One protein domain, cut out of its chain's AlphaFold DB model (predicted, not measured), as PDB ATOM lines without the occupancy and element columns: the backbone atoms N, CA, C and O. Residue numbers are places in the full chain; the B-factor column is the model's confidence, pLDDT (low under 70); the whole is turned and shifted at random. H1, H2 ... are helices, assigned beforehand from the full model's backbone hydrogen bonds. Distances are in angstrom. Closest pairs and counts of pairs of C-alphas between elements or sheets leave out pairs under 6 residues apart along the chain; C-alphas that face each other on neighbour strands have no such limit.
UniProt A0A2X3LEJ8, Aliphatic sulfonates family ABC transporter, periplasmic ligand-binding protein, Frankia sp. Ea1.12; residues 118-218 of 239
ATOM      1  N   GLU A 118     -41.435 -32.978  14.353       96.94
ATOM      2  CA  GLU A 118     -41.935 -34.359  14.303       96.94
ATOM      3  C   GLU A 118     -43.335 -34.505  14.917       96.94
ATOM      4  O   GLU A 118     -44.061 -35.446  14.602       96.94
ATOM      5  N   ALA A 119     -43.722 -33.596  15.817       96.56
ATOM      6  CA  ALA A 119     -45.070 -33.561  16.369       96.56
ATOM      7  C   ALA A 119     -46.061 -32.880  15.418       96.56
ATOM      8  O   ALA A 119     -47.217 -33.286  15.383       96.56
ATOM      9  N   VAL A 120     -45.609 -31.884  14.651       95.69
ATOM     10  CA  VAL A 120     -46.424 -31.226  13.617       95.69
ATOM     11  C   VAL A 120     -46.666 -32.167  12.432       95.69
ATOM     12  O   VAL A 120     -47.778 -32.227  11.922       95.69
ATOM     13  N   ALA A 121     -45.659 -32.955  12.042       95.69
ATOM     14  CA  ALA A 121     -45.746 -33.882  10.912       95.69
ATOM     15  C   ALA A 121     -46.538 -35.176  11.202       95.69
ATOM     16  O   ALA A 121     -47.005 -35.837  10.275       95.69
ATOM     17  N   ASP A 122     -46.674 -35.579  12.470       97.81
ATOM     18  CA  ASP A 122     -47.448 -36.765  12.859       97.81
ATOM     19  C   ASP A 122     -48.957 -36.447  12.858       97.81
ATOM     20  O   ASP A 122     -49.378 -35.596  13.640       97.81
ATOM     21  N   PRO A 123     -49.807 -37.135  12.068       96.75
ATOM     22  CA  PRO A 123     -51.221 -36.760  11.932       96.75
ATOM     23  C   PRO A 123     -52.015 -36.773  13.244       96.75
ATOM     24  O   PRO A 123     -52.909 -35.951  13.446       96.75
ATOM     25  N   GLY A 124     -51.697 -37.700  14.153       97.69
ATOM     26  CA  GLY A 124     -52.377 -37.804  15.442       97.69
ATOM     27  C   GLY A 124     -52.000 -36.655  16.374       97.69
ATOM     28  O   GLY A 124     -52.866 -36.046  17.004       97.69
ATOM     29  N   ARG A 125     -50.706 -36.325  16.444       97.62
ATOM     30  CA  ARG A 125     -50.213 -35.191  17.235       97.62
ATOM     31  C   ARG A 125     -50.600 -33.854  16.621       97.62
ATOM     32  O   ARG A 125     -50.962 -32.962  17.377       97.62
ATOM     33  N   HIS A 126     -50.609 -33.735  15.298       96.12
ATOM     34  CA  HIS A 126     -51.096 -32.555  14.589       96.12
ATOM     35  C   HIS A 126     -52.538 -32.238  14.999       96.12
ATOM     36  O   HIS A 126     -52.829 -31.132  15.455       96.12
ATOM     37  N   ALA A 127     -53.434 -33.229  14.938       95.81
ATOM     38  CA  ALA A 127     -54.821 -33.060  15.372       95.81
ATOM     39  C   ALA A 127     -54.926 -32.678  16.861       95.81
ATOM     40  O   ALA A 127     -55.737 -31.828  17.229       95.81
ATOM     41  N   ALA A 128     -54.083 -33.261  17.720       97.06
ATOM     42  CA  ALA A 128     -54.037 -32.910  19.139       97.06
ATOM     43  C   ALA A 128     -53.532 -31.475  19.387       97.06
ATOM     44  O   ALA A 128     -54.049 -30.796  20.274       97.06
ATOM     45  N   ILE A 129     -52.553 -30.996  18.610       96.56
ATOM     46  CA  ILE A 129     -52.071 -29.608  18.661       96.56
ATOM     47  C   ILE A 129     -53.200 -28.659  18.252       96.56
ATOM     48  O   ILE A 129     -53.472 -27.707  18.979       96.56
ATOM     49  N   ALA A 130     -53.912 -28.945  17.159       94.94
ATOM     50  CA  ALA A 130     -55.045 -28.132  16.719       94.94
ATOM     51  C   ALA A 130     -56.165 -28.053  17.783       94.94
ATOM     52  O   ALA A 130     -56.645 -26.960  18.089       94.94
ATOM     53  N   ASP A 131     -56.544 -29.178  18.408       95.69
ATOM     54  CA  ASP A 131     -57.532 -29.191  19.504       95.69
ATOM     55  C   ASP A 131     -57.040 -28.405  20.732       95.69
ATOM     56  O   ASP A 131     -57.786 -27.604  21.304       95.69
ATOM     57  N   PHE A 132     -55.771 -28.575  21.118       96.06
ATOM     58  CA  PHE A 132     -55.164 -27.816  22.212       96.06
ATOM     59  C   PHE A 132     -55.219 -26.308  21.955       96.06
ATOM     60  O   PHE A 132     -55.645 -25.545  22.826       96.06
ATOM     61  N   LEU A 133     -54.842 -25.879  20.752       93.88
ATOM     62  CA  LEU A 133     -54.855 -24.481  20.344       93.88
ATOM     63  C   LEU A 133     -56.271 -23.885  20.379       93.88
ATOM     64  O   LEU A 133     -56.471 -22.797  20.926       93.88
ATOM     65  N   ALA A 134     -57.282 -24.622  19.910       91.88
ATOM     66  CA  ALA A 134     -58.679 -24.195  19.987       91.88
ATOM     67  C   ALA A 134     -59.165 -24.020  21.442       91.88
ATOM     68  O   ALA A 134     -59.882 -23.062  21.759       91.88
ATOM     69  N   ARG A 135     -58.755 -24.910  22.356       94.38
ATOM     70  CA  ARG A 135     -59.066 -24.803  23.796       94.38
ATOM     71  C   ARG A 135     -58.350 -23.634  24.452       94.38
ATOM     72  O   ARG A 135     -58.963 -22.920  25.246       94.38
ATOM     73  N   LEU A 136     -57.081 -23.423  24.116       93.12
ATOM     74  CA  LEU A 136     -56.296 -22.312  24.639       93.12
ATOM     75  C   LEU A 136     -56.884 -20.972  24.187       93.12
ATOM     76  O   LEU A 136     -57.023 -20.060  25.002       93.12
ATOM     77  N   ARG A 137     -57.346 -20.885  22.933       89.50
ATOM     78  CA  ARG A 137     -58.094 -19.726  22.438       89.50
ATOM     79  C   ARG A 137     -59.319 -19.436  23.290       89.50
ATOM     80  O   ARG A 137     -59.472 -18.314  23.762       89.50
ATOM     81  N   LYS A 138     -60.149 -20.451  23.548       90.69
ATOM     82  CA  LYS A 138     -61.334 -20.319  24.409       90.69
ATOM     83  C   LYS A 138     -60.968 -19.835  25.815       90.69
ATOM     84  O   LYS A 138     -61.667 -18.983  26.359       90.69
ATOM     85  N   ALA A 139     -59.885 -20.356  26.392       91.75
ATOM     86  CA  ALA A 139     -59.410 -19.929  27.703       91.75
ATOM     87  C   ALA A 139     -58.995 -18.449  27.700       91.75
ATOM     88  O   ALA A 139     -59.417 -17.701  28.576       91.75
ATOM     89  N   TYR A 140     -58.235 -17.998  26.699       89.75
ATOM     90  CA  TYR A 140     -57.825 -16.592  26.601       89.75
ATOM     91  C   TYR A 140     -59.003 -15.651  26.346       89.75
ATOM     92  O   TYR A 140     -59.104 -14.634  27.027       89.75
ATOM     93  N   THR A 141     -59.948 -16.015  25.475       89.06
ATOM     94  CA  THR A 141     -61.191 -15.245  25.302       89.06
ATOM     95  C   THR A 141     -61.933 -15.087  26.628       89.06
ATOM     96  O   THR A 141     -62.304 -13.973  26.991       89.06
ATOM     97  N   TRP A 142     -62.064 -16.168  27.406       91.50
ATOM     98  CA  TRP A 142     -62.693 -16.100  28.723       91.50
ATOM     99  C   TRP A 142     -61.960 -15.141  29.673       91.50
ATOM    100  O   TRP A 142     -62.625 -14.387  30.381       91.50
ATOM    101  N   THR A 143     -60.618 -15.110  29.668       90.12
ATOM    102  CA  THR A 143     -59.857 -14.166  30.514       90.12
ATOM    103  C   THR A 143     -60.118 -12.705  30.154       90.12
ATOM    104  O   THR A 143     -60.208 -11.869  31.049       90.12
ATOM    105  N   THR A 144     -60.298 -12.397  28.866       86.69
ATOM    106  CA  THR A 144     -60.628 -11.045  28.392       86.69
ATOM    107  C   THR A 144     -62.057 -10.644  28.761       86.69
ATOM    108  O   THR A 144     -62.298  -9.499  29.126       86.69
ATOM    109  N   GLU A 145     -63.005 -11.580  28.697       89.69
ATOM    110  CA  GLU A 145     -64.412 -11.346  29.053       89.69
ATOM    111  C   GLU A 145     -64.651 -11.307  30.575       89.69
ATOM    112  O   GLU A 145     -65.660 -10.768  31.025       89.69
ATOM    113  N   ASN A 146     -63.733 -11.860  31.376       91.38
ATOM    114  CA  ASN A 146     -63.870 -11.998  32.831       91.38
ATOM    115  C   ASN A 146     -62.630 -11.467  33.583       91.38
ATOM    116  O   ASN A 146     -62.020 -12.209  34.362       91.38
ATOM    117  N   PRO A 147     -62.240 -10.190  33.397       88.31
ATOM    118  CA  PRO A 147     -60.962  -9.668  33.884       88.31
ATOM    119  C   PRO A 147     -60.823  -9.703  35.413       88.31
ATOM    120  O   PRO A 147     -59.745 -10.003  35.916       88.31
ATOM    121  N   ASP A 148     -61.899  -9.455  36.171       89.62
ATOM    122  CA  ASP A 148     -61.855  -9.510  37.640       89.62
ATOM    123  C   ASP A 148     -61.679 -10.943  38.165       89.62
ATOM    124  O   ASP A 148     -60.857 -11.182  39.052       89.62
ATOM    125  N   ALA A 149     -62.413 -11.905  37.595       92.31
ATOM    126  CA  ALA A 149     -62.284 -13.314  37.966       92.31
ATOM    127  C   ALA A 149     -60.896 -13.852  37.594       92.31
ATOM    128  O   ALA A 149     -60.282 -14.585  38.371       92.31
ATOM    129  N   TRP A 150     -60.375 -13.443  36.433       91.50
ATOM    130  CA  TRP A 150     -59.021 -13.771  36.013       91.50
ATOM    131  C   TRP A 150     -57.968 -13.168  36.951       91.50
ATOM    132  O   TRP A 150     -57.090 -13.893  37.416       91.50
ATOM    133  N   ALA A 151     -58.090 -11.887  37.312       90.56
ATOM    134  CA  ALA A 151     -57.180 -11.241  38.256       90.56
ATOM    135  C   ALA A 151     -57.175 -11.926  39.625       90.56
ATOM    136  O   ALA A 151     -56.108 -12.129  40.201       90.56
ATOM    137  N   GLN A 152     -58.343 -12.330  40.130       91.25
ATOM    138  CA  GLN A 152     -58.445 -13.041  41.403       91.25
ATOM    139  C   GLN A 152     -57.815 -14.439  41.345       91.25
ATOM    140  O   GLN A 152     -57.073 -14.817  42.256       91.25
ATOM    141  N   ALA A 153     -58.086 -15.201  40.282       92.38
ATOM    142  CA  ALA A 153     -57.485 -16.516  40.080       92.38
ATOM    143  C   ALA A 153     -55.958 -16.413  39.974       92.38
ATOM    144  O   ALA A 153     -55.234 -17.120  40.672       92.38
ATOM    145  N   TRP A 154     -55.461 -15.476  39.163       93.62
ATOM    146  CA  TRP A 154     -54.031 -15.279  38.976       93.62
ATOM    147  C   TRP A 154     -53.331 -14.816  40.256       93.62
ATOM    148  O   TRP A 154     -52.281 -15.357  40.596       93.62
ATOM    149  N   ALA A 155     -53.928 -13.883  41.007       93.38
ATOM    150  CA  ALA A 155     -53.415 -13.446  42.308       93.38
ATOM    151  C   ALA A 155     -53.310 -14.612  43.306       93.38
ATOM    152  O   ALA A 155     -52.297 -14.749  43.988       93.38
ATOM    153  N   THR A 156     -54.320 -15.488  43.339       94.25
ATOM    154  CA  THR A 156     -54.347 -16.662  44.227       94.25
ATOM    155  C   THR A 156     -53.212 -17.635  43.909       94.25
ATOM    156  O   THR A 156     -52.483 -18.039  44.810       94.25
ATOM    157  N   GLU A 157     -53.031 -17.980  42.632       93.25
ATOM    158  CA  GLU A 157     -52.008 -18.942  42.194       93.25
ATOM    159  C   GLU A 157     -50.578 -18.408  42.343       93.25
ATOM    160  O   GLU A 157     -49.648 -19.151  42.649       93.25
ATOM    161  N   THR A 158     -50.382 -17.107  42.122       91.38
ATOM    162  CA  THR A 158     -49.046 -16.490  42.134       91.38
ATOM    163  C   THR A 158     -48.643 -15.911  43.486       91.38
ATOM    164  O   THR A 158     -47.473 -15.582  43.682       91.38
ATOM    165  N   GLY A 159     -49.590 -15.754  44.414       92.56
ATOM    166  CA  GLY A 159     -49.380 -15.044  45.675       92.56
ATOM    167  C   GLY A 159     -49.224 -13.526  45.515       92.56
ATOM    168  O   GLY A 159     -48.772 -12.861  46.447       92.56
ATOM    169  N   LEU A 160     -49.564 -12.966  44.348       91.81
ATOM    170  CA  LEU A 160     -49.591 -11.520  44.129       91.81
ATOM    171  C   LEU A 160     -50.770 -10.879  44.866       91.81
ATOM    172  O   LEU A 160     -51.802 -11.507  45.099       91.81
ATOM    173  N   THR A 161     -50.647  -9.590  45.182       91.75
ATOM    174  CA  THR A 161     -51.816  -8.814  45.600       91.75
ATOM    175  C   THR A 161     -52.746  -8.593  44.409       91.75
ATOM    176  O   THR A 161     -52.307  -8.507  43.256       91.75
ATOM    177  N   THR A 162     -54.043  -8.463  44.684       87.25
ATOM    178  CA  THR A 162     -55.051  -8.185  43.654       87.25
ATOM    179  C   THR A 162     -54.735  -6.893  42.894       87.25
ATOM    180  O   THR A 162     -54.970  -6.814  41.693       87.25
ATOM    181  N   GLU A 163     -54.170  -5.885  43.558       90.06
ATOM    182  CA  GLU A 163     -53.791  -4.605  42.957       90.06
ATOM    183  C   GLU A 163     -52.664  -4.757  41.929       90.06
ATOM    184  O   GLU A 163     -52.770  -4.228  40.820       90.06
ATOM    185  N   ILE A 164     -51.606  -5.509  42.257       93.56
ATOM    186  CA  ILE A 164     -50.508  -5.788  41.319       93.56
ATOM    187  C   ILE A 164     -51.033  -6.618  40.148       93.56
ATOM    188  O   ILE A 164     -50.758  -6.286  38.995       93.56
ATOM    189  N   ALA A 165     -51.834  -7.650  40.433       92.88
ATOM    190  CA  ALA A 165     -52.442  -8.492  39.410       92.88
ATOM    191  C   ALA A 165     -53.294  -7.665  38.434       92.88
ATOM    192  O   ALA A 165     -53.142  -7.794  37.223       92.88
ATOM    193  N   LYS A 166     -54.136  -6.755  38.939       90.50
ATOM    194  CA  LYS A 166     -54.971  -5.876  38.106       90.50
ATOM    195  C   LYS A 166     -54.152  -4.932  37.232       90.50
ATOM    196  O   LYS A 166     -54.490  -4.765  36.064       90.50
ATOM    197  N   VAL A 167     -53.084  -4.330  37.762       92.75
ATOM    198  CA  VAL A 167     -52.212  -3.445  36.967       92.75
ATOM    199  C   VAL A 167     -51.509  -4.220  35.857       92.75
ATOM    200  O   VAL A 167     -51.532  -3.785  34.709       92.75
ATOM    201  N   ALA A 168     -50.924  -5.370  36.184       93.31
ATOM    202  CA  ALA A 168     -50.228  -6.206  35.217       93.31
ATOM    203  C   ALA A 168     -51.176  -6.712  34.115       93.31
ATOM    204  O   ALA A 168     -50.887  -6.541  32.935       93.31
ATOM    205  N   LEU A 169     -52.344  -7.247  34.481       91.25
ATOM    206  CA  LEU A 169     -53.332  -7.732  33.510       91.25
ATOM    207  C   LEU A 169     -53.964  -6.608  32.687       91.25
ATOM    208  O   LEU A 169     -54.272  -6.813  31.520       91.25
ATOM    209  N   GLY A 170     -54.124  -5.413  33.257       90.19
ATOM    210  CA  GLY A 170     -54.632  -4.248  32.530       90.19
ATOM    211  C   GLY A 170     -53.693  -3.743  31.429       90.19
ATOM    212  O   GLY A 170     -54.131  -3.000  30.556       90.19
ATOM    213  N   ARG A 171     -52.413  -4.139  31.458       89.25
ATOM    214  CA  ARG A 171     -51.417  -3.845  30.413       89.25
ATOM    215  C   ARG A 171     -51.323  -4.944  29.357       89.25
ATOM    216  O   ARG A 171     -50.691  -4.738  28.322       89.25
ATOM    217  N   GLU A 172     -51.912  -6.109  29.608       83.44
ATOM    218  CA  GLU A 172     -51.900  -7.205  28.651       83.44
ATOM    219  C   GLU A 172     -52.907  -6.964  27.523       83.44
ATOM    220  O   GLU A 172     -54.045  -6.554  27.741       83.44
ATOM    221  N   ASN A 173     -52.504  -7.312  26.303       79.38
ATOM    222  CA  ASN A 173     -53.394  -7.374  25.152       79.38
ATOM    223  C   ASN A 173     -53.359  -8.790  24.564       79.38
ATOM    224  O   ASN A 173     -52.596  -9.079  23.643       79.38
ATOM    225  N   ARG A 174     -54.153  -9.700  25.144       80.31
ATOM    226  CA  ARG A 174     -54.219 -11.105  24.711       80.31
ATOM    227  C   ARG A 174     -55.160 -11.260  23.524       80.31
ATOM    228  O   ARG A 174     -56.326 -11.614  23.678       80.31
ATOM    229  N   VAL A 175     -54.625 -11.015  22.337       83.56
ATOM    230  CA  VAL A 175     -55.305 -11.271  21.067       83.56
ATOM    231  C   VAL A 175     -54.560 -12.333  20.278       83.56
ATOM    232  O   VAL A 175     -53.332 -12.333  20.210       83.56
ATOM    233  N   TRP A 176     -55.314 -13.242  19.672       86.50
ATOM    234  CA  TRP A 176     -54.775 -14.168  18.691       86.50
ATOM    235  C   TRP A 176     -54.681 -13.466  17.350       86.50
ATOM    236  O   TRP A 176     -55.640 -12.833  16.905       86.50
ATOM    237  N   ILE A 177     -53.532 -13.600  16.709       87.94
ATOM    238  CA  ILE A 177     -53.300 -13.140  15.346       87.94
ATOM    239  C   ILE A 177     -52.827 -14.337  14.520       87.94
ATOM    240  O   ILE A 177     -52.187 -15.229  15.089       87.94
ATOM    241  N   PRO A 178     -53.152 -14.388  13.220       88.50
ATOM    242  CA  PRO A 178     -52.616 -15.418  12.349       88.50
ATOM    243  C   PRO A 178     -51.095 -15.278  12.272       88.50
ATOM    244  O   PRO A 178     -50.553 -14.173  12.353       88.50
ATOM    245  N   LEU A 179     -50.410 -16.404  12.121       91.06
ATOM    246  CA  LEU A 179     -49.003 -16.410  11.762       91.06
ATOM    247  C   LEU A 179     -48.910 -16.189  10.250       91.06
ATOM    248  O   LEU A 179     -49.215 -17.095   9.480       91.06
ATOM    249  N   ASP A 180     -48.555 -14.976   9.844       90.06
ATOM    250  CA  ASP A 180     -48.400 -14.570   8.447       90.06
ATOM    251  C   ASP A 180     -46.985 -14.027   8.173       90.06
ATOM    252  O   ASP A 180     -46.134 -13.942   9.069       90.06
ATOM    253  N   ASP A 181     -46.732 -13.643   6.922       91.06
ATOM    254  CA  ASP A 181     -45.452 -13.074   6.489       91.06
ATOM    255  C   ASP A 181     -45.053 -11.827   7.288       91.06
ATOM    256  O   ASP A 181     -43.865 -11.572   7.493       91.06
ATOM    257  N   ASP A 182     -46.014 -11.024   7.745       90.56
ATOM    258  CA  ASP A 182     -45.725  -9.804   8.495       90.56
ATOM    259  C   ASP A 182     -45.319 -10.124   9.937       90.56
ATOM    260  O   ASP A 182     -44.392  -9.502  10.473       90.56
ATOM    261  N   VAL A 183     -45.929 -11.135  10.559       92.00
ATOM    262  CA  VAL A 183     -45.455 -11.686  11.835       92.00
ATOM    263  C   VAL A 183     -44.060 -12.289  11.678       92.00
ATOM    264  O   VAL A 183     -43.186 -11.995  12.499       92.00
ATOM    265  N   ALA A 184     -43.811 -13.060  10.615       93.38
ATOM    266  CA  ALA A 184     -42.496 -13.638  10.343       93.38
ATOM    267  C   ALA A 184     -41.417 -12.553  10.172       93.38
ATOM    268  O   ALA A 184     -40.370 -12.631  10.813       93.38
ATOM    269  N   LYS A 185     -41.690 -11.482   9.412       93.19
ATOM    270  CA  LYS A 185     -40.779 -10.326   9.269       93.19
ATOM    271  C   LYS A 185     -40.509  -9.627  10.599       93.19
ATOM    272  O   LYS A 185     -39.373  -9.267  10.885       93.19
ATOM    273  N   ARG A 186     -41.529  -9.433  11.440       92.25
ATOM    274  CA  ARG A 186     -41.354  -8.807  12.766       92.25
ATOM    275  C   ARG A 186     -40.483  -9.652  13.688       92.25
ATOM    276  O   ARG A 186     -39.718  -9.096  14.468       92.25
ATOM    277  N   LEU A 187     -40.602 -10.973  13.616       94.06
ATOM    278  CA  LEU A 187     -39.724 -11.891  14.335       94.06
ATOM    279  C   LEU A 187     -38.314 -11.928  13.724       94.06
ATOM    280  O   LEU A 187     -37.350 -12.058  14.472       94.06
ATOM    281  N   GLN A 188     -38.179 -11.754  12.407       95.75
ATOM    282  CA  GLN A 188     -36.877 -11.629  11.747       95.75
ATOM    283  C   GLN A 188     -36.107 -10.412  12.267       95.75
ATOM    284  O   GLN A 188     -34.964 -10.567  12.669       95.75
ATOM    285  N   VAL A 189     -36.762  -9.253  12.416       94.00
ATOM    286  CA  VAL A 189     -36.152  -8.057  13.037       94.00
ATOM    287  C   VAL A 189     -35.582  -8.365  14.425       94.00
ATOM    288  O   VAL A 189     -34.512  -7.878  14.782       94.00
ATOM    289  N   VAL A 190     -36.268  -9.204  15.209       94.56
ATOM    290  CA  VAL A 190     -35.749  -9.650  16.507       94.56
ATOM    291  C   VAL A 190     -34.488 -10.489  16.312       94.56
ATOM    292  O   VAL A 190     -33.478 -10.217  16.954       94.56
ATOM    293  N   ALA A 191     -34.530 -11.501  15.444       95.38
ATOM    294  CA  ALA A 191     -33.388 -12.374  15.174       95.38
ATOM    295  C   ALA A 191     -32.155 -11.599  14.672       95.38
ATOM    296  O   ALA A 191     -31.043 -11.849  15.146       95.38
ATOM    297  N   ASP A 192     -32.366 -10.624  13.791       95.00
ATOM    298  CA  ASP A 192     -31.327  -9.751  13.248       95.00
ATOM    299  C   ASP A 192     -30.706  -8.908  14.365       95.00
ATOM    300  O   ASP A 192     -29.498  -8.959  14.563       95.00
ATOM    301  N   ALA A 193     -31.522  -8.264  15.211       94.19
ATOM    302  CA  ALA A 193     -31.024  -7.473  16.340       94.19
ATOM    303  C   ALA A 193     -30.158  -8.292  17.319       94.19
ATOM    304  O   ALA A 193     -29.176  -7.787  17.864       94.19
ATOM    305  N   PHE A 194     -30.494  -9.566  17.557       95.75
ATOM    306  CA  PHE A 194     -29.650 -10.456  18.367       95.75
ATOM    307  C   PHE A 194     -28.363 -10.877  17.644       95.75
ATOM    308  O   PHE A 194     -27.351 -11.094  18.314       95.75
ATOM    309  N   THR A 195     -28.401 -11.020  16.319       95.00
ATOM    310  CA  THR A 195     -27.230 -11.357  15.493       95.00
ATOM    311  C   THR A 195     -26.261 -10.180  15.429       95.00
ATOM    312  O   THR A 195     -25.084 -10.356  15.726       95.00
ATOM    313  N   ASP A 196     -26.766  -8.977  15.150       93.25
ATOM    314  CA  ASP A 196     -25.997  -7.728  15.073       93.25
ATOM    315  C   ASP A 196     -25.330  -7.379  16.407       93.25
ATOM    316  O   ASP A 196     -24.215  -6.865  16.448       93.25
ATOM    317  N   ALA A 197     -25.993  -7.703  17.520       93.12
ATOM    318  CA  ALA A 197     -25.436  -7.559  18.861       93.12
ATOM    319  C   ALA A 197     -24.493  -8.711  19.274       93.12
ATOM    320  O   ALA A 197     -24.081  -8.763  20.434       93.12
ATOM    321  N   GLU A 198     -24.197  -9.656  18.374       92.50
ATOM    322  CA  GLU A 198     -23.369 -10.855  18.599       92.50
ATOM    323  C   GLU A 198     -23.850 -11.733  19.777       92.50
ATOM    324  O   GLU A 198     -23.087 -12.469  20.409       92.50
ATOM    325  N   LEU A 199     -25.146 -11.676  20.096       92.12
ATOM    326  CA  LEU A 199     -25.744 -12.425  21.206       92.12
ATOM    327  C   LEU A 199     -26.141 -13.853  20.819       92.12
ATOM    328  O   LEU A 199     -26.337 -14.695  21.706       92.12
ATOM    329  N   ILE A 200     -26.248 -14.132  19.519       92.88
ATOM    330  CA  ILE A 200     -26.428 -15.471  18.960       92.88
ATOM    331  C   ILE A 200     -25.310 -15.785  17.957       92.88
ATOM    332  O   ILE A 200     -24.826 -14.891  17.271       92.88
ATOM    333  N   PRO A 201     -24.867 -17.052  17.865       89.75
ATOM    334  CA  PRO A 201     -23.637 -17.405  17.150       89.75
ATOM    335  C   PRO A 201     -23.787 -17.458  15.626       89.75
ATOM    336  O   PRO A 201     -22.802 -17.684  14.926       89.75
ATOM    337  N   ARG A 202     -25.013 -17.360  15.111       93.56
ATOM    338  CA  ARG A 202     -25.317 -17.456  13.686       93.56
ATOM    339  C   ARG A 202     -26.580 -16.684  13.364       93.56
ATOM    340  O   ARG A 202     -27.477 -16.600  14.202       93.56
ATOM    341  N   GLU A 203     -26.656 -16.258  12.116       93.19
ATOM    342  CA  GLU A 203     -27.880 -15.759  11.513       93.19
ATOM    343  C   GLU A 203     -28.985 -16.830  11.570       93.19
ATOM    344  O   GLU A 203     -28.743 -18.048  11.479       93.19
ATOM    345  N   VAL A 204     -30.214 -16.364  11.774       95.00
ATOM    346  CA  VAL A 204     -31.416 -17.191  11.863       95.00
ATOM    347  C   VAL A 204     -32.411 -16.667  10.845       95.00
ATOM    348  O   VAL A 204     -32.850 -15.531  10.950       95.00
ATOM    349  N   VAL A 205     -32.806 -17.518   9.904       95.56
ATOM    350  CA  VAL A 205     -33.905 -17.234   8.980       95.56
ATOM    351  C   VAL A 205     -35.193 -17.706   9.643       95.56
ATOM    352  O   VAL A 205     -35.446 -18.904   9.741       95.56
ATOM    353  N   VAL A 206     -36.000 -16.780  10.156       94.69
ATOM    354  CA  VAL A 206     -37.213 -17.095  10.929       94.69
ATOM    355  C   VAL A 206     -38.235 -17.872  10.104       94.69
ATOM    356  O   VAL A 206     -38.919 -18.731  10.658       94.69
ATOM    357  N   ALA A 207     -38.298 -17.619   8.794       92.88
ATOM    358  CA  ALA A 207     -39.177 -18.335   7.869       92.88
ATOM    359  C   ALA A 207     -38.999 -19.867   7.935       92.88
ATOM    360  O   ALA A 207     -39.969 -20.596   7.757       92.88
ATOM    361  N   ASP A 208     -37.803 -20.356   8.284       93.31
ATOM    362  CA  ASP A 208     -37.512 -21.793   8.401       93.31
ATOM    363  C   ASP A 208     -38.105 -22.438   9.672       93.31
ATOM    364  O   ASP A 208     -38.070 -23.660   9.829       93.31
ATOM    365  N   PHE A 209     -38.621 -21.634  10.608       92.50
ATOM    366  CA  PHE A 209     -39.087 -22.073  11.931       92.50
ATOM    367  C   PHE A 209     -40.565 -21.767  12.201       92.50
ATOM    368  O   PHE A 209     -41.048 -22.021  13.307       92.50
ATOM    369  N   VAL A 210     -41.285 -21.221  11.221       93.06
ATOM    370  CA  VAL A 210     -42.705 -20.864  11.329       93.06
ATOM    371  C   VAL A 210     -43.564 -21.770  10.450       93.06
ATOM    372  O   VAL A 210     -43.132 -22.215   9.393       93.06
ATOM    373  N   THR A 211     -44.790 -22.050  10.894       91.50
ATOM    374  CA  THR A 211     -45.805 -22.766  10.108       91.50
ATOM    375  C   THR A 211     -47.171 -22.128  10.332       91.50
ATOM    376  O   THR A 211     -47.564 -21.866  11.473       91.50
ATOM    377  N   ASP A 212     -47.879 -21.854   9.242       91.94
ATOM    378  CA  ASP A 212     -49.219 -21.268   9.227       91.94
ATOM    379  C   ASP A 212     -50.335 -22.331   9.229       91.94
ATOM    380  O   ASP A 212     -51.513 -21.983   9.312       91.94
ATOM    381  N   GLU A 213     -49.977 -23.623   9.240       92.12
ATOM    382  CA  GLU A 213     -50.891 -24.778   9.176       92.12
ATOM    383  C   GLU A 213     -51.993 -24.758  10.251       92.12
ATOM    384  O   GLU A 213     -53.061 -25.343  10.072       92.12
ATOM    385  N   PHE A 214     -51.754 -24.076  11.374       92.75
ATOM    386  CA  PHE A 214     -52.693 -23.991  12.495       92.75
ATOM    387  C   PHE A 214     -53.533 -22.706  12.527       92.75
ATOM    388  O   PHE A 214     -54.347 -22.547  13.443       92.75
ATOM    389  N   ASN A 215     -53.391 -21.801  11.552       90.88
ATOM    390  CA  ASN A 215     -54.147 -20.543  11.515       90.88
ATOM    391  C   ASN A 215     -55.669 -20.775  11.479       90.88
ATOM    392  O   ASN A 215     -56.419 -20.040  12.120       90.88
ATOM    393  N   ASP A 216     -56.131 -21.844  10.827       85.88
ATOM    394  CA  ASP A 216     -57.555 -22.201  10.784       85.88
ATOM    395  C   ASP A 216     -58.091 -22.693  12.140       85.88
ATOM    396  O   ASP A 216     -59.259 -22.476  12.478       85.88
ATOM    397  N   ALA A 217     -57.244 -23.333  12.956       80.62
ATOM    398  CA  ALA A 217     -57.614 -23.804  14.295       80.62
ATOM    399  C   ALA A 217     -57.742 -22.647  15.302       80.62
ATOM    400  O   ALA A 217     -58.462 -22.748  16.304       80.62
ATOM    401  N   VAL A 218     -57.062 -21.532  15.026       78.00
ATOM    402  CA  VAL A 218     -57.044 -20.331  15.859       78.00
ATOM    403  C   VAL A 218     -57.263 -19.101  14.982       78.00
ATOM    404  O   VAL A 218     -56.338 -18.318  14.763       78.00
TER     405      VAL A 218
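What this domain is: This is residues 118 to 218 of the 239 residues of the protein "Aliphatic sulfonates family ABC transporter, periplasmic ligand-binding protein" of Frankia sp. Ea1.12 (UniProt A0A2X3LEJ8). This model is an open arch of helices: the long helix H2 makes the top, H3 and H4 pack together at one end of it, and H5 with H6 makes a separate leg at the other end. H4 and H5 are joined by the stretch 171 to 180, which crosses the loosely filled space between the two legs, while the short H1 makes a corner at the first end of H2 and residues 210 to 218 run from H6 back toward H2. The printed part has 101 residues with six named helices, H1 to H6 in order along the chain, and no named strand, and its class is all helix. It is loose, with a radius of gyration of the C-alphas of 17.8 A, and it spans 43 by 40 by 22 A.

How they stand to each other: Begin with H2, residues 123 to 145, the longest helix. At its residues 125 to 129 alone it touches H1, residues 118 to 121, only at the corner by their tight link; the closest C-alphas, those of Val 120 and His 126, are 5.0 A apart. Look next at H3, residues 147 to 158, which is close to H2 but not clearly touching, with the closest C-alphas, those of Thr 143 and Trp 150, 5.6 A apart. Their lines stand at a steep tilt of 67 degrees, opposite ways. H3 touches H4, residues 162 to 170, most closely at the C-alphas of Ala 151 and Ala 165, 5.6 A apart, at a steep tilt of 60 degrees, opposite ways. H5, residues 181 to 196, touches H6, residues 206 to 209, with its residues 184 to 191 alone; the closest C-alphas, those of Gln 188 and Val 206, are 5.5 A apart. Among the pairs that are apart are H2 and H5, H2 and H6, and H4 and H5. In H2, H3 and H4 every O i to N i+4 pair is within hydrogen-bond range, in H5 11 of 12 are, and H1 and H6 are too short for such a pair.

Where its parts are: Find C-alpha 123 at (-51.221, -36.760, 11.932); from there H2 runs 33.4 A to C-alpha 145 at (-64.412, -11.346, 29.053). H3 measures 16.0 A and H4 11.8 A from first to last C-alpha. H5 runs 21.9 A from C-alpha 181 to C-alpha 196 at (-25.997, -7.728, 15.073). H1 and H6 have four residues each.

The domain as a whole: The two C-alphas farthest apart, those of Pro 123 and Glu 163, are 44.8 A apart. The printed part has no cut, and no link between the helices is long. The mean pLDDT of the printed part is 92.0, and no printed residue is under 70.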